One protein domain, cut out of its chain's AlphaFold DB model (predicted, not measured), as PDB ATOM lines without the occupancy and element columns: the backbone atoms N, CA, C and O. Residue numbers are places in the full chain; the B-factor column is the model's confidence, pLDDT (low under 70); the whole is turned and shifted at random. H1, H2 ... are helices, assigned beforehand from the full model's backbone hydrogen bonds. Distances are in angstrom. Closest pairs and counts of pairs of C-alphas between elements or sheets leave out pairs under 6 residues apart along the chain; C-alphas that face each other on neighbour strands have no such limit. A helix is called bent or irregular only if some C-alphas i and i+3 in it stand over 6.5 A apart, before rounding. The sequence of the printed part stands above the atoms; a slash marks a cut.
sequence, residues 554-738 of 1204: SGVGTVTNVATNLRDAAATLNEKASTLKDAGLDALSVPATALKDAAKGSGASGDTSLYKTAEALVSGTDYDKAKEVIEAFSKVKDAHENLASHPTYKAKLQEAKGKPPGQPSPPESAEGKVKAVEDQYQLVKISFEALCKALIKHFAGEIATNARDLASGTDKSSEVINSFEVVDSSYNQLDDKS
ATOM      1  N   SER A 554     -45.555 -35.433 -20.385       75.12
ATOM      2  CA  SER A 554     -45.147 -35.387 -21.799       75.12
ATOM      3  C   SER A 554     -43.767 -34.732 -21.951       75.12
ATOM      4  O   SER A 554     -43.601 -33.545 -21.677       75.12
ATOM      5  N   GLY A 555     -42.753 -35.515 -22.339       79.06
ATOM      6  CA  GLY A 555     -41.384 -35.033 -22.582       79.06
ATOM      7  C   GLY A 555     -40.546 -34.715 -21.335       79.06
ATOM      8  O   GLY A 555     -39.396 -34.305 -21.470       79.06
ATOM      9  N   VAL A 556     -41.079 -34.918 -20.125       85.88
ATOM     10  CA  VAL A 556     -40.362 -34.653 -18.867       85.88
ATOM     11  C   VAL A 556     -39.576 -35.895 -18.430       85.88
ATOM     12  O   VAL A 556     -40.131 -36.998 -18.371       85.88
ATOM     13  N   GLY A 557     -38.283 -35.716 -18.130       87.38
ATOM     14  CA  GLY A 557     -37.398 -36.768 -17.612       87.38
ATOM     15  C   GLY A 557     -37.827 -37.304 -16.238       87.38
ATOM     16  O   GLY A 557     -38.768 -36.811 -15.620       87.38
ATOM     17  N   THR A 558     -37.145 -38.337 -15.739       93.12
ATOM     18  CA  THR A 558     -37.373 -38.835 -14.369       93.12
ATOM     19  C   THR A 558     -36.929 -37.799 -13.334       93.12
ATOM     20  O   THR A 558     -36.034 -36.999 -13.609       93.12
ATOM     21  N   VAL A 559     -37.510 -37.836 -12.127       95.12
ATOM     22  CA  VAL A 559     -37.124 -36.939 -11.020       95.12
ATOM     23  C   VAL A 559     -35.610 -36.982 -10.791       95.12
ATOM     24  O   VAL A 559     -34.981 -35.934 -10.734       95.12
ATOM     25  N   THR A 560     -35.004 -38.172 -10.785       94.38
ATOM     26  CA  THR A 560     -33.551 -38.362 -10.648       94.38
ATOM     27  C   THR A 560     -32.743 -37.647 -11.735       94.38
ATOM     28  O   THR A 560     -31.779 -36.945 -11.427       94.38
ATOM     29  N   ASN A 561     -33.132 -37.783 -13.009       94.19
ATOM     30  CA  ASN A 561     -32.403 -37.156 -14.115       94.19
ATOM     31  C   ASN A 561     -32.508 -35.630 -14.045       94.19
ATOM     32  O   ASN A 561     -31.518 -34.925 -14.228       94.19
ATOM     33  N   VAL A 562     -33.699 -35.110 -13.749       95.50
ATOM     34  CA  VAL A 562     -33.903 -33.662 -13.687       95.50
ATOM     35  C   VAL A 562     -33.268 -33.053 -12.431       95.50
ATOM     36  O   VAL A 562     -32.679 -31.978 -12.513       95.50
ATOM     37  N   ALA A 563     -33.287 -33.760 -11.298       96.25
ATOM     38  CA  ALA A 563     -32.567 -33.364 -10.089       96.25
ATOM     39  C   ALA A 563     -31.045 -33.343 -10.312       96.25
ATOM     40  O   ALA A 563     -30.371 -32.442  -9.822       96.25
ATOM     41  N   THR A 564     -30.509 -34.269 -11.118       95.88
ATOM     42  CA  THR A 564     -29.095 -34.255 -11.534       95.88
ATOM     43  C   THR A 564     -28.770 -32.984 -12.322       95.88
ATOM     44  O   THR A 564     -27.830 -32.273 -11.977       95.88
ATOM     45  N   ASN A 565     -29.597 -32.638 -13.315       95.62
ATOM     46  CA  ASN A 565     -29.417 -31.410 -14.095       95.62
ATOM     47  C   ASN A 565     -29.496 -30.154 -13.214       95.62
ATOM     48  O   ASN A 565     -28.689 -29.239 -13.365       95.62
ATOM     49  N   LEU A 566     -30.446 -30.118 -12.273       97.12
ATOM     50  CA  LEU A 566     -30.599 -29.009 -11.336       97.12
ATOM     51  C   LEU A 566     -29.384 -28.869 -10.415       97.12
ATOM     52  O   LEU A 566     -28.879 -27.761 -10.237       97.12
ATOM     53  N   ARG A 567     -28.886 -29.984  -9.867       96.62
ATOM     54  CA  ARG A 567     -27.668 -30.031  -9.053       96.62
ATOM     55  C   ARG A 567     -26.480 -29.456  -9.828       96.62
ATOM     56  O   ARG A 567     -25.771 -28.592  -9.315       96.62
ATOM     57  N   ASP A 568     -26.273 -29.898 -11.064       96.06
ATOM     58  CA  ASP A 568     -25.132 -29.474 -11.884       96.06
ATOM     59  C   ASP A 568     -25.252 -27.994 -12.297       96.06
ATOM     60  O   ASP A 568     -24.273 -27.236 -12.257       96.06
ATOM     61  N   ALA A 569     -26.471 -27.535 -12.595       96.88
ATOM     62  CA  ALA A 569     -26.751 -26.126 -12.847       96.88
ATOM     63  C   ALA A 569     -26.496 -25.255 -11.603       96.88
ATOM     64  O   ALA A 569     -25.928 -24.167 -11.730       96.88
ATOM     65  N   ALA A 570     -26.863 -25.729 -10.407       97.12
ATOM     66  CA  ALA A 570     -26.614 -25.038  -9.142       97.12
ATOM     67  C   ALA A 570     -25.115 -24.976  -8.805       97.12
ATOM     68  O   ALA A 570     -24.624 -23.938  -8.356       97.12
ATOM     69  N   ALA A 571     -24.357 -26.043  -9.089       96.31
ATOM     70  CA  ALA A 571     -22.901 -26.029  -8.960       96.31
ATOM     71  C   ALA A 571     -22.259 -24.979  -9.871       96.31
ATOM     72  O   ALA A 571     -21.433 -24.188  -9.419       96.31
ATOM     73  N   THR A 572     -22.697 -24.920 -11.127       96.19
ATOM     74  CA  THR A 572     -22.195 -23.929 -12.084       96.19
ATOM     75  C   THR A 572     -22.588 -22.507 -11.663       96.19
ATOM     76  O   THR A 572     -21.785 -21.586 -11.785       96.19
ATOM     77  N   LEU A 573     -23.793 -22.304 -11.112       97.44
ATOM     78  CA  LEU A 573     -24.228 -20.998 -10.599       97.44
ATOM     79  C   LEU A 573     -23.342 -20.520  -9.446       97.44
ATOM     80  O   LEU A 573     -22.935 -19.361  -9.430       97.44
ATOM     81  N   ASN A 574     -23.010 -21.416  -8.516       96.56
ATOM     82  CA  ASN A 574     -22.073 -21.144  -7.430       96.56
ATOM     83  C   ASN A 574     -20.707 -20.683  -7.967       96.56
ATOM     84  O   ASN A 574     -20.204 -19.639  -7.543       96.56
ATOM     85  N   GLU A 575     -20.156 -21.398  -8.952       95.31
ATOM     86  CA  GLU A 575     -18.897 -21.023  -9.600       95.31
ATOM     87  C   GLU A 575     -18.994 -19.633 -10.235       95.31
ATOM     88  O   GLU A 575     -18.174 -18.767  -9.932       95.31
ATOM     89  N   LYS A 576     -20.024 -19.359 -11.050       96.06
ATOM     90  CA  LYS A 576     -20.187 -18.044 -11.696       96.06
ATOM     91  C   LYS A 576     -20.374 -16.917 -10.684       96.06
ATOM     92  O   LYS A 576     -19.714 -15.886 -10.813       96.06
ATOM     93  N   ALA A 577     -21.199 -17.114  -9.655       96.06
ATOM     94  CA  ALA A 577     -21.431 -16.119  -8.610       96.06
ATOM     95  C   ALA A 577     -20.141 -15.784  -7.841       96.06
ATOM     96  O   ALA A 577     -19.906 -14.620  -7.519       96.06
ATOM     97  N   SER A 578     -19.265 -16.771  -7.618       94.69
ATOM     98  CA  SER A 578     -17.976 -16.548  -6.953       94.69
ATOM     99  C   SER A 578     -17.043 -15.612  -7.736       94.69
ATOM    100  O   SER A 578     -16.330 -14.816  -7.126       94.69
ATOM    101  N   THR A 579     -17.119 -15.612  -9.075       94.88
ATOM    102  CA  THR A 579     -16.254 -14.778  -9.933       94.88
ATOM    103  C   THR A 579     -16.555 -13.280  -9.865       94.88
ATOM    104  O   THR A 579     -15.719 -12.473 -10.284       94.88
ATOM    105  N   LEU A 580     -17.727 -12.888  -9.341       95.06
ATOM    106  CA  LEU A 580     -18.106 -11.477  -9.216       95.06
ATOM    107  C   LEU A 580     -17.215 -10.731  -8.218       95.06
ATOM    108  O   LEU A 580     -17.024  -9.529  -8.368       95.06
ATOM    109  N   LYS A 581     -16.623 -11.427  -7.240       90.19
ATOM    110  CA  LYS A 581     -15.733 -10.807  -6.251       90.19
ATOM    111  C   LYS A 581     -14.444 -10.261  -6.879       90.19
ATOM    112  O   LYS A 581     -13.978  -9.202  -6.482       90.19
ATOM    113  N   ASP A 582     -13.916 -10.930  -7.901       82.56
ATOM    114  CA  ASP A 582     -12.586 -10.634  -8.454       82.56
ATOM    115  C   ASP A 582     -12.621  -9.652  -9.643       82.56
ATOM    116  O   ASP A 582     -11.618  -9.432 -10.316       82.56
ATOM    117  N   ALA A 583     -13.788  -9.076  -9.953       79.12
ATOM    118  CA  ALA A 583     -14.034  -8.303 -11.176       79.12
ATOM    119  C   ALA A 583     -14.072  -6.775 -10.977       79.12
ATOM    120  O   ALA A 583     -14.589  -6.059 -11.835       79.12
ATOM    121  N   GLY A 584     -13.602  -6.270  -9.831       80.31
ATOM    122  CA  GLY A 584     -13.808  -4.867  -9.446       80.31
ATOM    123  C   GLY A 584     -15.280  -4.540  -9.153       80.31
ATOM    124  O   GLY A 584     -15.717  -3.404  -9.329       80.31
ATOM    125  N   LEU A 585     -16.063  -5.546  -8.740       90.94
ATOM    126  CA  LEU A 585     -17.486  -5.443  -8.398       90.94
ATOM    127  C   LEU A 585     -17.698  -5.623  -6.887       90.94
ATOM    128  O   LEU A 585     -18.617  -6.323  -6.468       90.94
ATOM    129  N   ASP A 586     -16.871  -4.981  -6.059       92.19
ATOM    130  CA  ASP A 586     -16.886  -5.146  -4.593       92.19
ATOM    131  C   ASP A 586     -18.271  -4.905  -3.977       92.19
ATOM    132  O   ASP A 586     -18.690  -5.619  -3.065       92.19
ATOM    133  N   ALA A 587     -19.037  -3.965  -4.541       94.31
ATOM    134  CA  ALA A 587     -20.412  -3.676  -4.127       94.31
ATOM    135  C   ALA A 587     -21.371  -4.876  -4.291       94.31
ATOM    136  O   ALA A 587     -22.379  -4.960  -3.597       94.31
ATOM    137  N   LEU A 588     -21.058  -5.825  -5.180       96.44
ATOM    138  CA  LEU A 588     -21.828  -7.054  -5.382       96.44
ATOM    139  C   LEU A 588     -21.351  -8.217  -4.505       96.44
ATOM    140  O   LEU A 588     -22.005  -9.255  -4.492       96.44
ATOM    141  N   SER A 589     -20.243  -8.079  -3.767       94.06
ATOM    142  CA  SER A 589     -19.611  -9.207  -3.071       94.06
ATOM    143  C   SER A 589     -20.540  -9.883  -2.055       94.06
ATOM    144  O   SER A 589     -20.625 -11.112  -2.027       94.06
ATOM    145  N   VAL A 590     -21.280  -9.100  -1.262       94.75
ATOM    146  CA  VAL A 590     -22.230  -9.617  -0.262       94.75
ATOM    147  C   VAL A 590     -23.406 -10.362  -0.915       94.75
ATOM    148  O   VAL A 590     -23.566 -11.550  -0.624       94.75
ATOM    149  N   PRO A 591     -24.204  -9.754  -1.818       96.44
ATOM    150  CA  PRO A 591     -25.315 -10.467  -2.451       96.44
ATOM    151  C   PRO A 591     -24.853 -11.628  -3.351       96.44
ATOM    152  O   PRO A 591     -25.523 -12.657  -3.407       96.44
ATOM    153  N   ALA A 592     -23.686 -11.530  -3.999       95.44
ATOM    154  CA  ALA A 592     -23.116 -12.637  -4.771       95.44
ATOM    155  C   ALA A 592     -22.694 -13.810  -3.874       95.44
ATOM    156  O   ALA A 592     -22.885 -14.967  -4.247       95.44
ATOM    157  N   THR A 593     -22.170 -13.531  -2.675       94.50
ATOM    158  CA  THR A 593     -21.854 -14.565  -1.679       94.50
ATOM    159  C   THR A 593     -23.124 -15.255  -1.189       94.50
ATOM    160  O   THR A 593     -23.154 -16.480  -1.153       94.50
ATOM    161  N   ALA A 594     -24.196 -14.503  -0.918       94.94
ATOM    162  CA  ALA A 594     -25.486 -15.082  -0.542       94.94
ATOM    163  C   ALA A 594     -26.049 -16.010  -1.637       94.94
ATOM    164  O   ALA A 594     -26.487 -17.117  -1.332       94.94
ATOM    165  N   LEU A 595     -25.975 -15.607  -2.914       96.38
ATOM    166  CA  LEU A 595     -26.399 -16.447  -4.041       96.38
ATOM    167  C   LEU A 595     -25.531 -17.705  -4.179       96.38
ATOM    168  O   LEU A 595     -26.047 -18.809  -4.347       96.38
ATOM    169  N   LYS A 596     -24.210 -17.543  -4.071       95.56
ATOM    170  CA  LYS A 596     -23.235 -18.637  -4.091       95.56
ATOM    171  C   LYS A 596     -23.542 -19.665  -2.990       95.56
ATOM    172  O   LYS A 596     -23.593 -20.867  -3.271       95.56
ATOM    173  N   ASP A 597     -23.766 -19.196  -1.764       94.19
ATOM    174  CA  ASP A 597     -24.038 -20.042  -0.602       94.19
ATOM    175  C   ASP A 597     -25.418 -20.712  -0.704       94.19
ATOM    176  O   ASP A 597     -25.538 -21.901  -0.424       94.19
ATOM    177  N   ALA A 598     -26.448 -20.023  -1.207       95.50
ATOM    178  CA  ALA A 598     -27.746 -20.648  -1.473       95.50
ATOM    179  C   ALA A 598     -27.655 -21.755  -2.545       95.50
ATOM    180  O   ALA A 598     -28.330 -22.782  -2.443       95.50
ATOM    181  N   ALA A 599     -26.801 -21.576  -3.561       96.12
ATOM    182  CA  ALA A 599     -26.676 -22.508  -4.678       96.12
ATOM    183  C   ALA A 599     -25.945 -23.816  -4.319       96.12
ATOM    184  O   ALA A 599     -26.428 -24.886  -4.688       96.12
ATOM    185  N   LYS A 600     -24.810 -23.771  -3.603       92.81
ATOM    186  CA  LYS A 600     -24.020 -24.983  -3.255       92.81
ATOM    187  C   LYS A 600     -23.513 -25.039  -1.808       92.81
ATOM    188  O   LYS A 600     -22.978 -26.063  -1.396       92.81
ATOM    189  N   GLY A 601     -23.692 -23.959  -1.053       87.12
ATOM    190  CA  GLY A 601     -23.288 -23.875   0.344       87.12
ATOM    191  C   GLY A 601     -21.782 -24.007   0.564       87.12
ATOM    192  O   GLY A 601     -20.971 -23.763  -0.336       87.12
ATOM    193  N   SER A 602     -21.406 -24.333   1.802       77.75
ATOM    194  CA  SER A 602     -20.008 -24.412   2.256       77.75
ATOM    195  C   SER A 602     -19.448 -25.837   2.245       77.75
ATOM    196  O   SER A 602     -18.249 -26.020   2.451       77.75
ATOM    197  N   GLY A 603     -20.298 -26.847   2.013       73.25
ATOM    198  CA  GLY A 603     -19.922 -28.259   2.101       73.25
ATOM    199  C   GLY A 603     -19.898 -28.824   3.528       73.25
ATOM    200  O   GLY A 603     -19.457 -29.957   3.717       73.25
ATOM    201  N   ALA A 604     -20.362 -28.069   4.529       75.50
ATOM    202  CA  ALA A 604     -20.495 -28.540   5.908       75.50
ATOM    203  C   ALA A 604     -21.651 -29.551   6.080       75.50
ATOM    204  O   ALA A 604     -22.587 -29.608   5.284       75.50
ATOM    205  N   SER A 605     -21.611 -30.353   7.150       65.69
ATOM    206  CA  SER A 605     -22.750 -31.198   7.544       65.69
ATOM    207  C   SER A 605     -23.967 -30.318   7.882       65.69
ATOM    208  O   SER A 605     -23.822 -29.352   8.629       65.69
ATOM    209  N   GLY A 606     -25.144 -30.633   7.324       76.44
ATOM    210  CA  GLY A 606     -26.375 -29.839   7.491       76.44
ATOM    211  C   GLY A 606     -26.587 -28.729   6.450       76.44
ATOM    212  O   GLY A 606     -27.425 -27.853   6.643       76.44
ATOM    213  N   ASP A 607     -25.825 -28.740   5.359       83.19
ATOM    214  CA  ASP A 607     -25.951 -27.787   4.256       83.19
ATOM    215  C   ASP A 607     -27.288 -27.949   3.501       83.19
ATOM    216  O   ASP A 607     -27.525 -28.963   2.845       83.19
ATOM    217  N   THR A 608     -28.161 -26.936   3.591       91.88
ATOM    218  CA  THR A 608     -29.480 -26.891   2.927       91.88
ATOM    219  C   THR A 608     -29.449 -26.176   1.569       91.88
ATOM    220  O   THR A 608     -30.451 -25.585   1.159       91.88
ATOM    221  N   SER A 609     -28.286 -26.090   0.921       96.00
ATOM    222  CA  SER A 609     -28.158 -25.482  -0.407       96.00
ATOM    223  C   SER A 609     -28.848 -26.309  -1.489       96.00
ATOM    224  O   SER A 609     -29.040 -27.519  -1.349       96.00
ATOM    225  N   LEU A 610     -29.173 -25.657  -2.608       96.56
ATOM    226  CA  LEU A 610     -29.866 -26.294  -3.728       96.56
ATOM    227  C   LEU A 610     -29.096 -27.494  -4.294       96.56
ATOM    228  O   LEU A 610     -29.698 -28.513  -4.616       96.56
ATOM    229  N   TYR A 611     -27.767 -27.404  -4.383       96.12
ATOM    230  CA  TYR A 611     -26.923 -28.522  -4.802       96.12
ATOM    231  C   TYR A 611     -27.101 -29.735  -3.889       96.12
ATOM    232  O   TYR A 611     -27.280 -30.847  -4.378       96.12
ATOM    233  N   LYS A 612     -27.031 -29.531  -2.567       95.31
ATOM    234  CA  LYS A 612     -27.040 -30.623  -1.590       95.31
ATOM    235  C   LYS A 612     -28.402 -31.287  -1.490       95.31
ATOM    236  O   LYS A 612     -28.471 -32.513  -1.489       95.31
ATOM    237  N   THR A 613     -29.475 -30.504  -1.492       95.44
ATOM    238  CA  THR A 613     -30.836 -31.052  -1.485       95.44
ATOM    239  C   THR A 613     -31.156 -31.751  -2.809       95.44
ATOM    240  O   THR A 613     -31.725 -32.843  -2.800       95.44
ATOM    241  N   ALA A 614     -30.718 -31.212  -3.957       95.94
ATOM    242  CA  ALA A 614     -30.888 -31.878  -5.251       95.94
ATOM    243  C   ALA A 614     -30.069 -33.180  -5.335       95.94
ATOM    244  O   ALA A 614     -30.572 -34.187  -5.823       95.94
ATOM    245  N   GLU A 615     -28.840 -33.196  -4.807       95.44
ATOM    246  CA  GLU A 615     -28.010 -34.400  -4.670       95.44
ATOM    247  C   GLU A 615     -28.677 -35.459  -3.780       95.44
ATOM    248  O   GLU A 615     -28.708 -36.638  -4.139       95.44
ATOM    249  N   ALA A 616     -29.282 -35.048  -2.662       94.50
ATOM    250  CA  ALA A 616     -30.055 -35.947  -1.814       94.50
ATOM    251  C   ALA A 616     -31.249 -36.546  -2.577       94.50
ATOM    252  O   ALA A 616     -31.446 -37.763  -2.536       94.50
ATOM    253  N   LEU A 617     -31.996 -35.734  -3.333       95.19
ATOM    254  CA  LEU A 617     -33.144 -36.184  -4.130       95.19
ATOM    255  C   LEU A 617     -32.748 -37.147  -5.266       95.19
ATOM    256  O   LEU A 617     -33.508 -38.056  -5.602       95.19
ATOM    257  N   VAL A 618     -31.542 -37.011  -5.833       94.38
ATOM    258  CA  VAL A 618     -30.997 -37.975  -6.811       94.38
ATOM    259  C   VAL A 618     -30.874 -39.378  -6.202       94.38
ATOM    260  O   VAL A 618     -31.126 -40.365  -6.892       94.38
ATOM    261  N   SER A 619     -30.530 -39.479  -4.913       90.19
ATOM    262  CA  SER A 619     -30.360 -40.763  -4.214       90.19
ATOM    263  C   SER A 619     -31.672 -41.438  -3.787       90.19
ATOM    264  O   SER A 619     -31.668 -42.620  -3.447       90.19
ATOM    265  N   GLY A 620     -32.797 -40.716  -3.805       88.56
ATOM    266  CA  GLY A 620     -34.116 -41.255  -3.484       88.56
ATOM    267  C   GLY A 620     -35.210 -40.198  -3.590       88.56
ATOM    268  O   GLY A 620     -35.036 -39.073  -3.130       88.56
ATOM    269  N   THR A 621     -36.341 -40.573  -4.181       84.94
ATOM    270  CA  THR A 621     -37.488 -39.693  -4.429       84.94
ATOM    271  C   THR A 621     -38.504 -39.782  -3.296       84.94
ATOM    272  O   THR A 621     -39.634 -40.209  -3.512       84.94
ATOM    273  N   ASP A 622     -38.095 -39.429  -2.079       91.06
ATOM    274  CA  ASP A 622     -39.038 -39.286  -0.969       91.06
ATOM    275  C   ASP A 622     -39.589 -37.855  -0.873       91.06
ATOM    276  O   ASP A 622     -39.064 -36.896  -1.451       91.06
ATOM    277  N   TYR A 623     -40.713 -37.746  -0.175       88.88
ATOM    278  CA  TYR A 623     -41.474 -36.514  -0.013       88.88
ATOM    279  C   TYR A 623     -40.674 -35.401   0.689       88.88
ATOM    280  O   TYR A 623     -40.755 -34.244   0.266       88.88
ATOM    281  N   ASP A 624     -39.891 -35.736   1.719       90.81
ATOM    282  CA  ASP A 624     -39.162 -34.749   2.522       90.81
ATOM    283  C   ASP A 624     -38.058 -34.105   1.679       90.81
ATOM    284  O   ASP A 624     -37.980 -32.880   1.575       90.81
ATOM    285  N   LYS A 625     -37.290 -34.918   0.943       93.50
ATOM    286  CA  LYS A 625     -36.258 -34.420   0.020       93.50
ATOM    287  C   LYS A 625     -36.832 -33.548  -1.090       93.50
ATOM    288  O   LYS A 625     -36.222 -32.549  -1.468       93.50
ATOM    289  N   ALA A 626     -37.999 -33.903  -1.633       93.19
ATOM    290  CA  ALA A 626     -38.647 -33.088  -2.659       93.19
ATOM    291  C   ALA A 626     -39.002 -31.688  -2.127       93.19
ATOM    292  O   ALA A 626     -38.768 -30.691  -2.816       93.19
ATOM    293  N   LYS A 627     -39.513 -31.601  -0.891       92.38
ATOM    294  CA  LYS A 627     -39.794 -30.323  -0.222       92.38
ATOM    295  C   LYS A 627     -38.529 -29.519   0.050       92.38
ATOM    296  O   LYS A 627     -38.492 -28.335  -0.283       92.38
ATOM    297  N   GLU A 628     -37.481 -30.157   0.561       93.81
ATOM    298  CA  GLU A 628     -36.193 -29.501   0.819       93.81
ATOM    299  C   GLU A 628     -35.603 -28.856  -0.447       93.81
ATOM    300  O   GLU A 628     -35.068 -27.748  -0.385       93.81
ATOM    301  N   VAL A 629     -35.734 -29.501  -1.614       96.44
ATOM    302  CA  VAL A 629     -35.289 -28.922  -2.896       96.44
ATOM    303  C   VAL A 629     -36.114 -27.695  -3.291       96.44
ATOM    304  O   VAL A 629     -35.543 -26.695  -3.732       96.44
ATOM    305  N   ILE A 630     -37.438 -27.735  -3.116       95.12
ATOM    306  CA  ILE A 630     -38.332 -26.600  -3.403       95.12
ATOM    307  C   ILE A 630     -38.002 -25.397  -2.505       95.12
ATOM    308  O   ILE A 630     -37.921 -24.256  -2.975       95.12
ATOM    309  N   GLU A 631     -37.753 -25.642  -1.219       93.00
ATOM    310  CA  GLU A 631     -37.346 -24.605  -0.267       93.00
ATOM    311  C   GLU A 631     -35.953 -24.046  -0.589       93.00
ATOM    312  O   GLU A 631     -35.746 -22.831  -0.570       93.00
ATOM    313  N   ALA A 632     -34.997 -24.911  -0.936       95.50
ATOM    314  CA  ALA A 632     -33.650 -24.497  -1.311       95.50
ATOM    315  C   ALA A 632     -33.637 -23.647  -2.593       95.50
ATOM    316  O   ALA A 632     -32.921 -22.647  -2.656       95.50
ATOM    317  N   PHE A 633     -34.463 -23.981  -3.591       96.81
ATOM    318  CA  PHE A 633     -34.615 -23.142  -4.781       96.81
ATOM    319  C   PHE A 633     -35.200 -21.770  -4.437       96.81
ATOM    320  O   PHE A 633     -34.713 -20.765  -4.949       96.81
ATOM    321  N   SER A 634     -36.181 -21.707  -3.530       93.69
ATOM    322  CA  SER A 634     -36.746 -20.429  -3.073       93.69
ATOM    323  C   SER A 634     -35.654 -19.516  -2.492       93.69
ATOM    324  O   SER A 634     -35.577 -18.347  -2.853       93.69
ATOM    325  N   LYS A 635     -34.711 -20.070  -1.712       94.75
ATOM    326  CA  LYS A 635     -33.540 -19.322  -1.208       94.75
ATOM    327  C   LYS A 635     -32.620 -18.827  -2.333       94.75
ATOM    328  O   LYS A 635     -32.113 -17.710  -2.259       94.75
ATOM    329  N   VAL A 636     -32.388 -19.642  -3.370       96.81
ATOM    330  CA  VAL A 636     -31.586 -19.245  -4.549       96.81
ATOM    331  C   VAL A 636     -32.269 -18.116  -5.316       96.81
ATOM    332  O   VAL A 636     -31.600 -17.158  -5.702       96.81
ATOM    333  N   LYS A 637     -33.589 -18.204  -5.503       96.44
ATOM    334  CA  LYS A 637     -34.404 -17.163  -6.130       96.44
ATOM    335  C   LYS A 637     -34.327 -15.854  -5.349       96.44
ATOM    336  O   LYS A 637     -33.959 -14.845  -5.938       96.44
ATOM    337  N   ASP A 638     -34.565 -15.875  -4.040       94.56
ATOM    338  CA  ASP A 638     -34.499 -14.673  -3.195       94.56
ATOM    339  C   ASP A 638     -33.099 -14.033  -3.222       94.56
ATOM    340  O   ASP A 638     -32.951 -12.812  -3.328       94.56
ATOM    341  N   ALA A 639     -32.044 -14.855  -3.166       96.69
ATOM    342  CA  ALA A 639     -30.667 -14.378  -3.240       96.69
ATOM    343  C   ALA A 639     -30.327 -13.777  -4.616       96.69
ATOM    344  O   ALA A 639     -29.628 -12.760  -4.687       96.69
ATOM    345  N   HIS A 640     -30.834 -14.367  -5.706       97.88
ATOM    346  CA  HIS A 640     -30.685 -13.814  -7.053       97.88
ATOM    347  C   HIS A 640     -31.480 -12.522  -7.214       97.88
ATOM    348  O   HIS A 640     -30.920 -11.554  -7.707       97.88
ATOM    349  N   GLU A 641     -32.726 -12.452  -6.745       96.94
ATOM    350  CA  GLU A 641     -33.544 -11.236  -6.804       96.94
ATOM    351  C   GLU A 641     -32.886 -10.083  -6.033       96.94
ATOM    352  O   GLU A 641     -32.823  -8.957  -6.534       96.94
ATOM    353  N   ASN A 642     -32.302 -10.367  -4.864       95.25
ATOM    354  CA  ASN A 642     -31.497  -9.402  -4.118       95.25
ATOM    355  C   ASN A 642     -30.285  -8.926  -4.945       95.25
ATOM    356  O   ASN A 642     -30.114  -7.722  -5.152       95.25
ATOM    357  N   LEU A 643     -29.499  -9.849  -5.511       96.81
ATOM    358  CA  LEU A 643     -28.363  -9.514  -6.378       96.81
ATOM    359  C   LEU A 643     -28.790  -8.696  -7.611       96.81
ATOM    360  O   LEU A 643     -28.195  -7.657  -7.906       96.81
ATOM    361  N   ALA A 644     -29.848  -9.123  -8.294       97.06
ATOM    362  CA  ALA A 644     -30.400  -8.500  -9.488       97.06
ATOM    363  C   ALA A 644     -31.028  -7.132  -9.200       97.06
ATOM    364  O   ALA A 644     -31.114  -6.290 -10.098       97.06
ATOM    365  N   SER A 645     -31.440  -6.872  -7.956       96.56
ATOM    366  CA  SER A 645     -31.940  -5.568  -7.528       96.56
ATOM    367  C   SER A 645     -30.834  -4.508  -7.437       96.56
ATOM    368  O   SER A 645     -31.128  -3.319  -7.620       96.56
ATOM    369  N   HIS A 646     -29.576  -4.930  -7.234       97.50
ATOM    370  CA  HIS A 646     -28.444  -4.041  -6.994       97.50
ATOM    371  C   HIS A 646     -28.143  -3.151  -8.221       97.50
ATOM    372  O   HIS A 646     -28.003  -3.668  -9.336       97.50
ATOM    373  N   PRO A 647     -27.964  -1.821  -8.056       97.12
ATOM    374  CA  PRO A 647     -27.754  -0.895  -9.177       97.12
ATOM    375  C   PRO A 647     -26.586  -1.285 -10.091       97.12
ATOM    376  O   PRO A 647     -26.734  -1.295 -11.312       97.12
ATOM    377  N   THR A 648     -25.450  -1.678  -9.505       96.44
ATOM    378  CA  THR A 648     -24.267  -2.131 -10.256       96.44
ATOM    379  C   THR A 648     -24.549  -3.371 -11.106       96.44
ATOM    380  O   THR A 648     -24.116  -3.423 -12.254       96.44
ATOM    381  N   TYR A 649     -25.303  -4.346 -10.587       97.19
ATOM    382  CA  TYR A 649     -25.655  -5.553 -11.341       97.19
ATOM    383  C   TYR A 649     -26.556  -5.193 -12.525       97.19
ATOM    384  O   TYR A 649     -26.272  -5.584 -13.655       97.19
ATOM    385  N   LYS A 650     -27.587  -4.362 -12.301       97.31
ATOM    386  CA  LYS A 650     -28.473  -3.871 -13.371       97.31
ATOM    387  C   LYS A 650     -27.703  -3.132 -14.460       97.31
ATOM    388  O   LYS A 650     -27.904  -3.427 -15.634       97.31
ATOM    389  N   ALA A 651     -26.818  -2.208 -14.085       96.44
ATOM    390  CA  ALA A 651     -26.012  -1.445 -15.035       96.44
ATOM    391  C   ALA A 651     -25.152  -2.373 -15.907       96.44
ATOM    392  O   ALA A 651     -25.215  -2.302 -17.132       96.44
ATOM    393  N   LYS A 652     -24.434  -3.319 -15.288       96.75
ATOM    394  CA  LYS A 652     -23.575  -4.269 -16.007       96.75
ATOM    395  C   LYS A 652     -24.347  -5.272 -16.857       96.75
ATOM    396  O   LYS A 652     -23.909  -5.600 -17.957       96.75
ATOM    397  N   LEU A 653     -25.524  -5.703 -16.413       96.69
ATOM    398  CA  LEU A 653     -26.393  -6.547 -17.227       96.69
ATOM    399  C   LEU A 653     -26.934  -5.789 -18.451       96.69
ATOM    400  O   LEU A 653     -27.045  -6.374 -19.527       96.69
ATOM    401  N   GLN A 654     -27.245  -4.494 -18.320       95.69
ATOM    402  CA  GLN A 654     -27.656  -3.657 -19.454       95.69
ATOM    403  C   GLN A 654     -26.504  -3.400 -20.428       95.69
ATOM    404  O   GLN A 654     -26.703  -3.515 -21.634       95.69
ATOM    405  N   GLU A 655     -25.289  -3.146 -19.932       95.00
ATOM    406  CA  GLU A 655     -24.083  -3.058 -20.768       95.00
ATOM    407  C   GLU A 655     -23.859  -4.350 -21.576       95.00
ATOM    408  O   GLU A 655     -23.541  -4.291 -22.763       95.00
ATOM    409  N   ALA A 656     -24.087  -5.523 -20.970       93.94
ATOM    410  CA  ALA A 656     -24.003  -6.805 -21.670       93.94
ATOM    411  C   ALA A 656     -25.105  -6.991 -22.730       93.94
ATOM    412  O   ALA A 656     -24.842  -7.570 -23.783       93.94
ATOM    413  N   LYS A 657     -26.332  -6.512 -22.466       92.69
ATOM    414  CA  LYS A 657     -27.481  -6.602 -23.389       92.69
ATOM    415  C   LYS A 657     -27.417  -5.599 -24.544       92.69
ATOM    416  O   LYS A 657     -27.965  -5.876 -25.603       92.69
ATOM    417  N   GLY A 658     -26.764  -4.453 -24.348       88.62
ATOM    418  CA  GLY A 658     -26.631  -3.394 -25.353       88.62
ATOM    419  C   GLY A 658     -25.628  -3.691 -26.471       88.62
ATOM    420  O   GLY A 658     -25.540  -2.915 -27.423       88.62
ATOM    421  N   LYS A 659     -24.866  -4.792 -26.386       86.69
ATOM    422  CA  LYS A 659     -23.945  -5.203 -27.453       86.69
ATOM    423  C   LYS A 659     -24.722  -5.841 -28.621       86.69
ATOM    424  O   LYS A 659     -25.655  -6.606 -28.372       86.69
ATOM    425  N   PRO A 660     -24.365  -5.553 -29.889       85.06
ATOM    426  CA  PRO A 660     -25.050  -6.113 -31.050       85.06
ATOM    427  C   PRO A 660     -25.054  -7.651 -31.045       85.06
ATOM    428  O   PRO A 660     -24.062  -8.260 -30.621       85.06
ATOM    429  N   PRO A 661     -26.111  -8.299 -31.569       73.00
ATOM    430  CA  PRO A 661     -26.119  -9.743 -31.785       73.00
ATOM    431  C   PRO A 661     -24.889 -10.166 -32.610       73.00
ATOM    432  O   PRO A 661     -24.741  -9.747 -33.754       73.00
ATOM    433  N   GLY A 662     -23.984 -10.954 -32.015       78.56
ATOM    434  CA  GLY A 662     -22.727 -11.399 -32.643       78.56
ATOM    435  C   GLY A 662     -21.436 -10.870 -32.002       78.56
ATOM    436  O   GLY A 662     -20.365 -11.376 -32.326       78.56
ATOM    437  N   GLN A 663     -21.510  -9.923 -31.058       86.31
ATOM    438  CA  GLN A 663     -20.345  -9.433 -30.310       86.31
ATOM    439  C   GLN A 663     -20.486  -9.730 -28.802       86.31
ATOM    440  O   GLN A 663     -20.882  -8.848 -28.034       86.31
ATOM    441  N   PRO A 664     -20.197 -10.967 -28.346       84.19
ATOM    442  CA  PRO A 664     -20.309 -11.314 -26.933       84.19
ATOM    443  C   PRO A 664     -19.328 -10.489 -26.093       84.19
ATOM    444  O   PRO A 664     -18.193 -10.232 -26.499       84.19
ATOM    445  N   SER A 665     -19.757 -10.076 -24.898       87.00
ATOM    446  CA  SER A 665     -18.836  -9.507 -23.913       87.00
ATOM    447  C   SER A 665     -17.695 -10.487 -23.637       87.00
ATOM    448  O   SER A 665     -17.969 -11.683 -23.501       87.00
ATOM    449  N   PRO A 666     -16.439 -10.016 -23.515       90.38
ATOM    450  CA  PRO A 666     -15.348 -10.867 -23.064       90.38
ATOM    451  C   PRO A 666     -15.760 -11.570 -21.760       90.38
ATOM    452  O   PRO A 666     -16.215 -10.872 -20.849       90.38
ATOM    453  N   PRO A 667     -15.632 -12.904 -21.639       88.00
ATOM    454  CA  PRO A 667     -16.113 -13.641 -20.466       88.00
ATOM    455  C   PRO A 667     -15.569 -13.108 -19.133       88.00
ATOM    456  O   PRO A 667     -16.275 -13.129 -18.132       88.00
ATOM    457  N   GLU A 668     -14.347 -12.566 -19.146       92.19
ATOM    458  CA  GLU A 668     -13.669 -12.017 -17.964       92.19
ATOM    459  C   GLU A 668     -14.032 -10.561 -17.630       92.19
ATOM    460  O   GLU A 668     -13.674 -10.068 -16.560       92.19
ATOM    461  N   SER A 669     -14.748  -9.862 -18.515       94.00
ATOM    462  CA  SER A 669     -15.227  -8.500 -18.245       94.00
ATOM    463  C   SER A 669     -16.295  -8.487 -17.145       94.00
ATOM    464  O   SER A 669     -16.997  -9.479 -16.936       94.00
ATOM    465  N   ALA A 670     -16.462  -7.353 -16.460       94.38
ATOM    466  CA  ALA A 670     -17.477  -7.200 -15.416       94.38
ATOM    467  C   ALA A 670     -18.894  -7.482 -15.948       94.38
ATOM    468  O   ALA A 670     -19.671  -8.200 -15.317       94.38
ATOM    469  N   GLU A 671     -19.218  -6.977 -17.140       94.31
ATOM    470  CA  GLU A 671     -20.485  -7.251 -17.812       94.31
ATOM    471  C   GLU A 671     -20.600  -8.712 -18.292       94.31
ATOM    472  O   GLU A 671     -21.685  -9.290 -18.235       94.31
ATOM    473  N   GLY A 672     -19.489  -9.339 -18.701       94.62
ATOM    474  CA  GLY A 672     -19.429 -10.757 -19.069       94.62
ATOM    475  C   GLY A 672     -19.732 -11.683 -17.890       94.62
ATOM    476  O   GLY A 672     -20.559 -12.584 -18.017       94.62
ATOM    477  N   LYS A 673     -19.146 -11.409 -16.719       95.56
ATOM    478  CA  LYS A 673     -19.379 -12.173 -15.482       95.56
ATOM    479  C   LYS A 673     -20.800 -12.000 -14.947       95.56
ATOM    480  O   LYS A 673     -21.435 -12.987 -14.587       95.56
ATOM    481  N   VAL A 674     -21.339 -10.775 -14.957       96.44
ATOM    482  CA  VAL A 674     -22.746 -10.517 -14.589       96.44
ATOM    483  C   VAL A 674     -23.702 -11.253 -15.529       96.44
ATOM    484  O   VAL A 674     -24.632 -11.908 -15.061       96.44
ATOM    485  N   LYS A 675     -23.446 -11.225 -16.845       95.50
ATOM    486  CA  LYS A 675     -24.240 -11.994 -17.811       95.50
ATOM    487  C   LYS A 675     -24.136 -13.502 -17.564       95.50
ATOM    488  O   LYS A 675     -25.147 -14.185 -17.631       95.50
ATOM    489  N   ALA A 676     -22.948 -14.018 -17.245       95.69
ATOM    490  CA  ALA A 676     -22.754 -15.438 -16.961       95.69
ATOM    491  C   ALA A 676     -23.535 -15.905 -15.720       95.69
ATOM    492  O   ALA A 676     -24.085 -17.003 -15.732       95.69
ATOM    493  N   VAL A 677     -23.614 -15.078 -14.669       97.25
ATOM    494  CA  VAL A 677     -24.465 -15.354 -13.496       97.25
ATOM    495  C   VAL A 677     -25.943 -15.353 -13.881       97.25
ATOM    496  O   VAL A 677     -26.658 -16.279 -13.507       97.25
ATOM    497  N   GLU A 678     -26.386 -14.365 -14.662       97.56
ATOM    498  CA  GLU A 678     -27.775 -14.281 -15.122       97.56
ATOM    499  C   GLU A 678     -28.170 -15.487 -15.979       97.56
ATOM    500  O   GLU A 678     -29.154 -16.159 -15.680       97.56
ATOM    501  N   ASP A 679     -27.380 -15.799 -17.007       95.88
ATOM    502  CA  ASP A 679     -27.621 -16.932 -17.902       95.88
ATOM    503  C   ASP A 679     -27.678 -18.248 -17.109       95.88
ATOM    504  O   ASP A 679     -28.559 -19.081 -17.332       95.88
ATOM    505  N   GLN A 680     -26.775 -18.424 -16.138       97.62
ATOM    506  CA  GLN A 680     -26.735 -19.632 -15.324       97.62
ATOM    507  C   GLN A 680     -27.910 -19.725 -14.344       97.62
ATOM    508  O   GLN A 680     -28.430 -20.818 -14.122       97.62
ATOM    509  N   TYR A 681     -28.376 -18.605 -13.787       97.75
ATOM    510  CA  TYR A 681     -29.599 -18.589 -12.987       97.75
ATOM    511  C   TYR A 681     -30.824 -18.976 -13.825       97.75
ATOM    512  O   TYR A 681     -31.636 -19.787 -13.376       97.75
ATOM    513  N   GLN A 682     -30.927 -18.495 -15.071       97.12
ATOM    514  CA  GLN A 682     -32.000 -18.918 -15.978       97.12
ATOM    515  C   GLN A 682     -31.950 -20.430 -16.256       97.12
ATOM    516  O   GLN A 682     -32.994 -21.080 -16.289       97.12
ATOM    517  N   LEU A 683     -30.758 -21.027 -16.375       95.62
ATOM    518  CA  LEU A 683     -30.614 -22.484 -16.499       95.62
ATOM    519  C   LEU A 683     -31.046 -23.239 -15.233       95.62
ATOM    520  O   LEU A 683     -31.694 -24.283 -15.341       95.62
ATOM    521  N   VAL A 684     -30.725 -22.719 -14.043       97.44
ATOM    522  CA  VAL A 684     -31.212 -23.273 -12.765       97.44
ATOM    523  C   VAL A 684     -32.737 -23.216 -12.713       97.44
ATOM    524  O   VAL A 684     -33.366 -24.219 -12.388       97.44
ATOM    525  N   LYS A 685     -33.338 -22.093 -13.109       97.19
ATOM    526  CA  LYS A 685     -34.793 -21.918 -13.172       97.19
ATOM    527  C   LYS A 685     -35.460 -22.898 -14.142       97.19
ATOM    528  O   LYS A 685     -36.388 -23.592 -13.745       97.19
ATOM    529  N   ILE A 686     -34.951 -23.024 -15.370       95.38
ATOM    530  CA  ILE A 686     -35.461 -23.988 -16.364       95.38
ATOM    531  C   ILE A 686     -35.365 -25.424 -15.828       95.38
ATOM    532  O   ILE A 686     -36.311 -26.205 -15.941       95.38
ATOM    533  N   SER A 687     -34.230 -25.775 -15.216       95.31
ATOM    534  CA  SER A 687     -34.022 -27.104 -14.628       95.31
ATOM    535  C   SER A 687     -34.967 -27.358 -13.452       95.31
ATOM    536  O   SER A 687     -35.473 -28.467 -13.294       95.31
ATOM    537  N   PHE A 688     -35.250 -26.330 -12.652       96.62
ATOM    538  CA  PHE A 688     -36.185 -26.409 -11.538       96.62
ATOM    539  C   PHE A 688     -37.641 -26.524 -12.004       96.62
ATOM    540  O   PHE A 688     -38.374 -27.356 -11.487       96.62
ATOM    541  N   GLU A 689     -38.062 -25.789 -13.036       95.88
ATOM    542  CA  GLU A 689     -39.393 -25.957 -13.637       95.88
ATOM    543  C   GLU A 689     -39.590 -27.373 -14.193       95.88
ATOM    544  O   GLU A 689     -40.644 -27.990 -14.001       95.88
ATOM    545  N   ALA A 690     -38.561 -27.917 -14.851       95.62
ATOM    546  CA  ALA A 690     -38.564 -29.305 -15.287       95.62
ATOM    547  C   ALA A 690     -38.677 -30.266 -14.089       95.62
ATOM    548  O   ALA A 690     -39.397 -31.264 -14.179       95.62
ATOM    549  N   LEU A 691     -38.011 -29.963 -12.964       96.12
ATOM    550  CA  LEU A 691     -38.096 -30.767 -11.746       96.12
ATOM    551  C   LEU A 691     -39.508 -30.709 -11.163       96.12
ATOM    552  O   LEU A 691     -40.069 -31.758 -10.874       96.12
ATOM    553  N   CYS A 692     -40.117 -29.526 -11.058       96.56
ATOM    554  CA  CYS A 692     -41.492 -29.359 -10.587       96.56
ATOM    555  C   CYS A 692     -42.472 -30.195 -11.417       96.56
ATOM    556  O   CYS A 692     -43.310 -30.894 -10.851       96.56
ATOM    557  N   LYS A 693     -42.340 -30.214 -12.750       95.75
ATOM    558  CA  LYS A 693     -43.167 -31.086 -13.605       95.75
ATOM    559  C   LYS A 693     -42.897 -32.574 -13.351       95.75
ATOM    560  O   LYS A 693     -43.845 -33.357 -13.285       95.75
ATOM    561  N   ALA A 694     -41.636 -32.969 -13.162       96.06
ATOM    562  CA  ALA A 694     -41.271 -34.351 -12.845       96.06
ATOM    563  C   ALA A 694     -41.820 -34.795 -11.477       96.06
ATOM    564  O   ALA A 694     -42.322 -35.913 -11.351       96.06
ATOM    565  N   LEU A 695     -41.780 -33.910 -10.476       96.31
ATOM    566  CA  LEU A 695     -42.351 -34.116  -9.147       96.31
ATOM    567  C   LEU A 695     -43.877 -34.224  -9.221       96.31
ATOM    568  O   LEU A 695     -44.428 -35.185  -8.695       96.31
ATOM    569  N   ILE A 696     -44.560 -33.322  -9.941       97.00
ATOM    570  CA  ILE A 696     -46.015 -33.411 -10.154       97.00
ATOM    571  C   ILE A 696     -46.373 -34.751 -10.799       97.00
ATOM    572  O   ILE A 696     -47.265 -35.435 -10.313       97.00
ATOM    573  N   LYS A 697     -45.653 -35.167 -11.849       96.12
ATOM    574  CA  LYS A 697     -45.855 -36.465 -12.506       96.12
ATOM    575  C   LYS A 697     -45.719 -37.630 -11.526       96.12
ATOM    576  O   LYS A 697     -46.607 -38.481 -11.470       96.12
ATOM    577  N   HIS A 698     -44.614 -37.671 -10.782       95.88
ATOM    578  CA  HIS A 698     -44.303 -38.751  -9.849       95.88
ATOM    579  C   HIS A 698     -45.328 -38.823  -8.713       95.88
ATOM    580  O   HIS A 698     -46.012 -39.834  -8.563       95.88
ATOM    581  N   PHE A 699     -45.510 -37.723  -7.983       96.44
ATOM    582  CA  PHE A 699     -46.370 -37.684  -6.806       96.44
ATOM    583  C   PHE A 699     -47.863 -37.709  -7.152       96.44
ATOM    584  O   PHE A 699     -48.635 -38.279  -6.393       96.44
ATOM    585  N   ALA A 700     -48.304 -37.215  -8.316       96.50
ATOM    586  CA  ALA A 700     -49.676 -37.467  -8.772       96.50
ATOM    587  C   ALA A 700     -49.911 -38.954  -9.103       96.50
ATOM    588  O   ALA A 700     -51.004 -39.471  -8.873       96.50
ATOM    589  N   GLY A 701     -48.882 -39.670  -9.571       96.44
ATOM    590  CA  GLY A 701     -48.921 -41.128  -9.713       96.44
ATOM    591  C   GLY A 701     -49.019 -41.851  -8.362       96.44
ATOM    592  O   GLY A 701     -49.794 -42.801  -8.221       96.44
ATOM    593  N   GLU A 702     -48.299 -41.371  -7.346       96.31
ATOM    594  CA  GLU A 702     -48.424 -41.883  -5.977       96.31
ATOM    595  C   GLU A 702     -49.800 -41.596  -5.376       96.31
ATOM    596  O   GLU A 702     -50.410 -42.506  -4.824       96.31
ATOM    597  N   ILE A 703     -50.346 -40.383  -5.541       95.62
ATOM    598  CA  ILE A 703     -51.722 -40.052  -5.132       95.62
ATOM    599  C   ILE A 703     -52.697 -41.026  -5.777       95.62
ATOM    600  O   ILE A 703     -53.566 -41.547  -5.088       95.62
ATOM    601  N   ALA A 704     -52.553 -41.308  -7.076       96.19
ATOM    602  CA  ALA A 704     -53.432 -42.248  -7.756       96.19
ATOM    603  C   ALA A 704     -53.342 -43.662  -7.159       96.19
ATOM    604  O   ALA A 704     -54.368 -44.297  -6.913       96.19
ATOM    605  N   THR A 705     -52.126 -44.133  -6.879       96.50
ATOM    606  CA  THR A 705     -51.879 -45.451  -6.273       96.50
ATOM    607  C   THR A 705     -52.447 -45.527  -4.856       96.50
ATOM    608  O   THR A 705     -53.229 -46.422  -4.548       96.50
ATOM    609  N   ASN A 706     -52.131 -44.545  -4.018       94.19
ATOM    610  CA  ASN A 706     -52.575 -44.480  -2.631       94.19
ATOM    611  C   ASN A 706     -54.092 -44.271  -2.526       94.19
ATOM    612  O   ASN A 706     -54.728 -44.843  -1.648       94.19
ATOM    613  N   ALA A 707     -54.704 -43.508  -3.437       90.69
ATOM    614  CA  ALA A 707     -56.152 -43.337  -3.490       90.69
ATOM    615  C   ALA A 707     -56.864 -44.631  -3.919       90.69
ATOM    616  O   ALA A 707     -57.882 -44.989  -3.335       90.69
ATOM    617  N   ARG A 708     -56.306 -45.394  -4.865       95.06
ATOM    618  CA  ARG A 708     -56.811 -46.740  -5.188       95.06
ATOM    619  C   ARG A 708     -56.758 -47.661  -3.966       95.06
ATOM    620  O   ARG A 708     -57.726 -48.360  -3.671       95.06
ATOM    621  N   ASP A 709     -55.643 -47.650  -3.244       91.88
ATOM    622  CA  ASP A 709     -55.464 -48.487  -2.058       91.88
ATOM    623  C   ASP A 709     -56.408 -48.038  -0.920       91.88
ATOM    624  O   ASP A 709     -57.017 -48.878  -0.253       91.88
ATOM    625  N   LEU A 710     -56.654 -46.731  -0.783       85.75
ATOM    626  CA  LEU A 710     -57.675 -46.173   0.108       85.75
ATOM    627  C   LEU A 710     -59.090 -46.630  -0.280       85.75
ATOM    628  O   LEU A 710     -59.864 -47.035   0.586       85.75
ATOM    629  N   ALA A 711     -59.414 -46.651  -1.577       84.94
ATOM    630  CA  ALA A 711     -60.685 -47.177  -2.077       84.94
ATOM    631  C   ALA A 711     -60.862 -48.677  -1.775       84.94
ATOM    632  O   ALA A 711     -61.984 -49.146  -1.575       84.94
ATOM    633  N   SER A 712     -59.757 -49.425  -1.686       85.19
ATOM    634  CA  SER A 712     -59.759 -50.842  -1.300       85.19
ATOM    635  C   SER A 712     -59.894 -51.084   0.211       85.19
ATOM    636  O   SER A 712     -60.084 -52.223   0.630       85.19
ATOM    637  N   GLY A 713     -59.841 -50.025   1.028       79.38
ATOM    638  CA  GLY A 713     -59.956 -50.102   2.485       79.38
ATOM    639  C   GLY A 713     -58.631 -50.071   3.252       79.38
ATOM    640  O   GLY A 713     -58.645 -50.214   4.470       79.38
ATOM    641  N   THR A 714     -57.495 -49.876   2.576       84.50
ATOM    642  CA  THR A 714     -56.186 -49.719   3.234       84.50
ATOM    643  C   THR A 714     -56.008 -48.266   3.674       84.50
ATOM    644  O   THR A 714     -56.183 -47.367   2.854       84.50
ATOM    645  N   ASP A 715     -55.632 -47.990   4.931       82.56
ATOM    646  CA  ASP A 715     -55.343 -46.607   5.346       82.56
ATOM    647  C   ASP A 715     -54.062 -46.106   4.664       82.56
ATOM    648  O   ASP A 715     -52.945 -46.433   5.063       82.56
ATOM    649  N   LYS A 716     -54.260 -45.328   3.600       91.25
ATOM    650  CA  LYS A 716     -53.227 -44.609   2.844       91.25
ATOM    651  C   LYS A 716     -53.440 -43.102   2.861       91.25
ATOM    652  O   LYS A 716     -52.956 -42.373   1.994       91.25
ATOM    653  N   SER A 717     -54.216 -42.613   3.829       84.19
ATOM    654  CA  SER A 717     -54.606 -41.205   3.887       84.19
ATOM    655  C   SER A 717     -53.406 -40.272   4.093       84.19
ATOM    656  O   SER A 717     -53.355 -39.207   3.477       84.19
ATOM    657  N   SER A 718     -52.414 -40.686   4.888       84.31
ATOM    658  CA  SER A 718     -51.193 -39.904   5.138       84.31
ATOM    659  C   SER A 718     -50.310 -39.804   3.896       84.31
ATOM    660  O   SER A 718     -49.807 -38.727   3.583       84.31
ATOM    661  N   GLU A 719     -50.162 -40.895   3.148       93.00
ATOM    662  CA  GLU A 719     -49.389 -40.914   1.910       93.00
ATOM    663  C   GLU A 719     -50.069 -40.087   0.811       93.00
ATOM    664  O   GLU A 719     -49.391 -39.311   0.144       93.00
ATOM    665  N   VAL A 720     -51.405 -40.143   0.676       90.56
ATOM    666  CA  VAL A 720     -52.137 -39.228  -0.227       90.56
ATOM    667  C   VAL A 720     -51.882 -37.763   0.143       90.56
ATOM    668  O   VAL A 720     -51.636 -36.947  -0.746       90.56
ATOM    669  N   ILE A 721     -51.927 -37.419   1.437       88.50
ATOM    670  CA  ILE A 721     -51.670 -36.054   1.928       88.50
ATOM    671  C   ILE A 721     -50.253 -35.603   1.581       88.50
ATOM    672  O   ILE A 721     -50.075 -34.535   0.996       88.50
ATOM    673  N   ASN A 722     -49.251 -36.421   1.900       90.88
ATOM    674  CA  ASN A 722     -47.851 -36.089   1.663       90.88
ATOM    675  C   ASN A 722     -47.577 -35.906   0.164       90.88
ATOM    676  O   ASN A 722     -47.087 -34.854  -0.250       90.88
ATOM    677  N   SER A 723     -47.979 -36.865  -0.675       94.56
ATOM    678  CA  SER A 723     -47.787 -36.759  -2.123       94.56
ATOM    679  C   SER A 723     -48.522 -35.535  -2.701       94.56
ATOM    680  O   SER A 723     -47.959 -34.817  -3.528       94.56
ATOM    681  N   PHE A 724     -49.738 -35.217  -2.232       94.50
ATOM    682  CA  PHE A 724     -50.455 -34.017  -2.682       94.50
ATOM    683  C   PHE A 724     -49.759 -32.714  -2.276       94.50
ATOM    684  O   PHE A 724     -49.698 -31.791  -3.083       94.50
ATOM    685  N   GLU A 725     -49.204 -32.613  -1.070       92.00
ATOM    686  CA  GLU A 725     -48.474 -31.413  -0.643       92.00
ATOM    687  C   GLU A 725     -47.248 -31.125  -1.527       92.00
ATOM    688  O   GLU A 725     -46.952 -29.957  -1.796       92.00
ATOM    689  N   VAL A 726     -46.562 -32.159  -2.028       95.00
ATOM    690  CA  VAL A 726     -45.473 -31.982  -3.007       95.00
ATOM    691  C   VAL A 726     -46.020 -31.537  -4.360       95.00
ATOM    692  O   VAL A 726     -45.434 -30.645  -4.977       95.00
ATOM    693  N   VAL A 727     -47.151 -32.092  -4.813       96.06
ATOM    694  CA  VAL A 727     -47.827 -31.653  -6.047       96.06
ATOM    695  C   VAL A 727     -48.252 -30.182  -5.953       96.06
ATOM    696  O   VAL A 727     -47.955 -29.417  -6.867       96.06
ATOM    697  N   ASP A 728     -48.897 -29.767  -4.858       94.81
ATOM    698  CA  ASP A 728     -49.348 -28.387  -4.614       94.81
ATOM    699  C   ASP A 728     -48.167 -27.414  -4.554       94.81
ATOM    700  O   ASP A 728     -48.166 -26.396  -5.249       94.81
ATOM    701  N   SER A 729     -47.113 -27.769  -3.813       92.50
ATOM    702  CA  SER A 729     -45.893 -26.960  -3.726       92.50
ATOM    703  C   SER A 729     -45.217 -26.824  -5.093       92.50
ATOM    704  O   SER A 729     -44.945 -25.710  -5.532       92.50
ATOM    705  N   SER A 730     -45.018 -27.933  -5.811       95.19
ATOM    706  CA  SER A 730     -44.394 -27.942  -7.141       95.19
ATOM    707  C   SER A 730     -45.212 -27.148  -8.162       95.19
ATOM    708  O   SER A 730     -44.655 -26.365  -8.927       95.19
ATOM    709  N   TYR A 731     -46.540 -27.305  -8.159       96.25
ATOM    710  CA  TYR A 731     -47.443 -26.558  -9.037       96.25
ATOM    711  C   TYR A 731     -47.381 -25.056  -8.759       96.25
ATOM    712  O   TYR A 731     -47.353 -24.247  -9.688       96.25
ATOM    713  N   ASN A 732     -47.324 -24.663  -7.485       93.88
ATOM    714  CA  ASN A 732     -47.270 -23.258  -7.107       93.88
ATOM    715  C   ASN A 732     -45.972 -22.563  -7.532       93.88
ATOM    716  O   ASN A 732     -46.017 -21.352  -7.763       93.88
ATOM    717  N   GLN A 733     -44.891 -23.326  -7.706       94.25
ATOM    718  CA  GLN A 733     -43.589 -22.857  -8.178       94.25
ATOM    719  C   GLN A 733     -43.435 -22.807  -9.707       94.25
ATOM    720  O   GLN A 733     -42.415 -22.326 -10.192       94.25
ATOM    721  N   LEU A 734     -44.407 -23.301 -10.482       93.69
ATOM    722  CA  LEU A 734     -44.371 -23.173 -11.940       93.69
ATOM    723  C   LEU A 734     -44.682 -21.736 -12.370       93.69
ATOM    724  O   LEU A 734     -45.683 -21.158 -11.937       93.69
ATOM    725  N   ASP A 735     -43.879 -21.212 -13.294       92.25
ATOM    726  CA  ASP A 735     -44.142 -19.937 -13.965       92.25
ATOM    727  C   ASP A 735     -45.381 -20.023 -14.869       92.25
ATOM    728  O   ASP A 735     -46.300 -19.209 -14.761       92.25
ATOM    729  N   ASP A 736     -45.444 -21.048 -15.730       91.75
ATOM    730  CA  ASP A 736     -46.619 -21.347 -16.551       91.75
ATOM    731  C   ASP A 736     -47.430 -22.505 -15.961       91.75
ATOM    732  O   ASP A 736     -47.076 -23.684 -16.057       91.75
ATOM    733  N   LYS A 737     -48.571 -22.146 -15.377       94.88
ATOM    734  CA  LYS A 737     -49.526 -23.073 -14.759       94.88
ATOM    735  C   LYS A 737     -50.646 -23.507 -15.705       94.88
ATOM    736  O   LYS A 737     -51.442 -24.373 -15.338       94.88
ATOM    737  N   SER A 738     -50.763 -22.887 -16.883       90.75
ATOM    738  CA  SER A 738     -51.953 -22.979 -17.742       90.75
ATOM    739  C   SER A 738     -52.247 -24.411 -18.190       90.75
ATOM    740  O   SER A 738     -53.386 -24.861 -18.089       90.75
TER     741      SER A 738
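This is residues 554 to 738 of the 1204 residues of the protein "Tpr-related protein family member, putative" of Theileria annulata (UniProt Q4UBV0). A long bundle of helices is built along one very long helix, H6: H1 and H4 run beside it, H2 and H3, nearly in line with each other, cover H1 and H4, and H7 folds back along the last part of H6. H5 crosses the first end of H6. The printed part has 185 residues, with seven named helices in the order H1 to H7, no named strand, and the class all helix. It is only just compact, close to loose, with a radius of gyration of the C-alphas of 19.0 A, and spans 65 by 38 by 24 A.

H1, residues 559 to 582, forms a helical hairpin with H2, residues 586 to 600; their closest C-alphas, Asn 574 and Lys 596, are 4.3 A apart. H2 is irregular, with C-alphas 587 and 590 7.3 A apart. H3, residues 610 to 619, touches H1, the closest C-alphas being Arg 567 and Tyr 611 at 4.6 A. H4, residues 623 to 645, forms a hairpin with H3, closest at C-alphas Leu 610 and Ala 632, 4.8 A. H5, residues 647 to 657, is about perpendicular, at 85 degrees, to H6, residues 670 to 711; C-alphas Lys 652 and Glu 671 are closest, 4.7 A. H7, residues 717 to 732, forms a hairpin with H6, closest at C-alphas Cys 692 and Ser 730, 4.7 A. Every O i to N i+4 pair is within hydrogen-bond range in H3 to H7; H1 has 17 of 20 and H2 9 of 11.

H1 begins at C-alpha 559 (-37.124, -36.939, -11.020) and is 36.1 A long; H4 is 33.2 A and H6 60.4 A. H7 ends at C-alpha 732 (-47.270, -23.258, -7.107).

The C-alphas farthest apart, Gly 584 and Gly 713, are 65.7 A apart. The printed part has no cut. The link from H5 to H6 is long, and its residues 658 to 663 stand free. Residue 605 alone has pLDDT under 70.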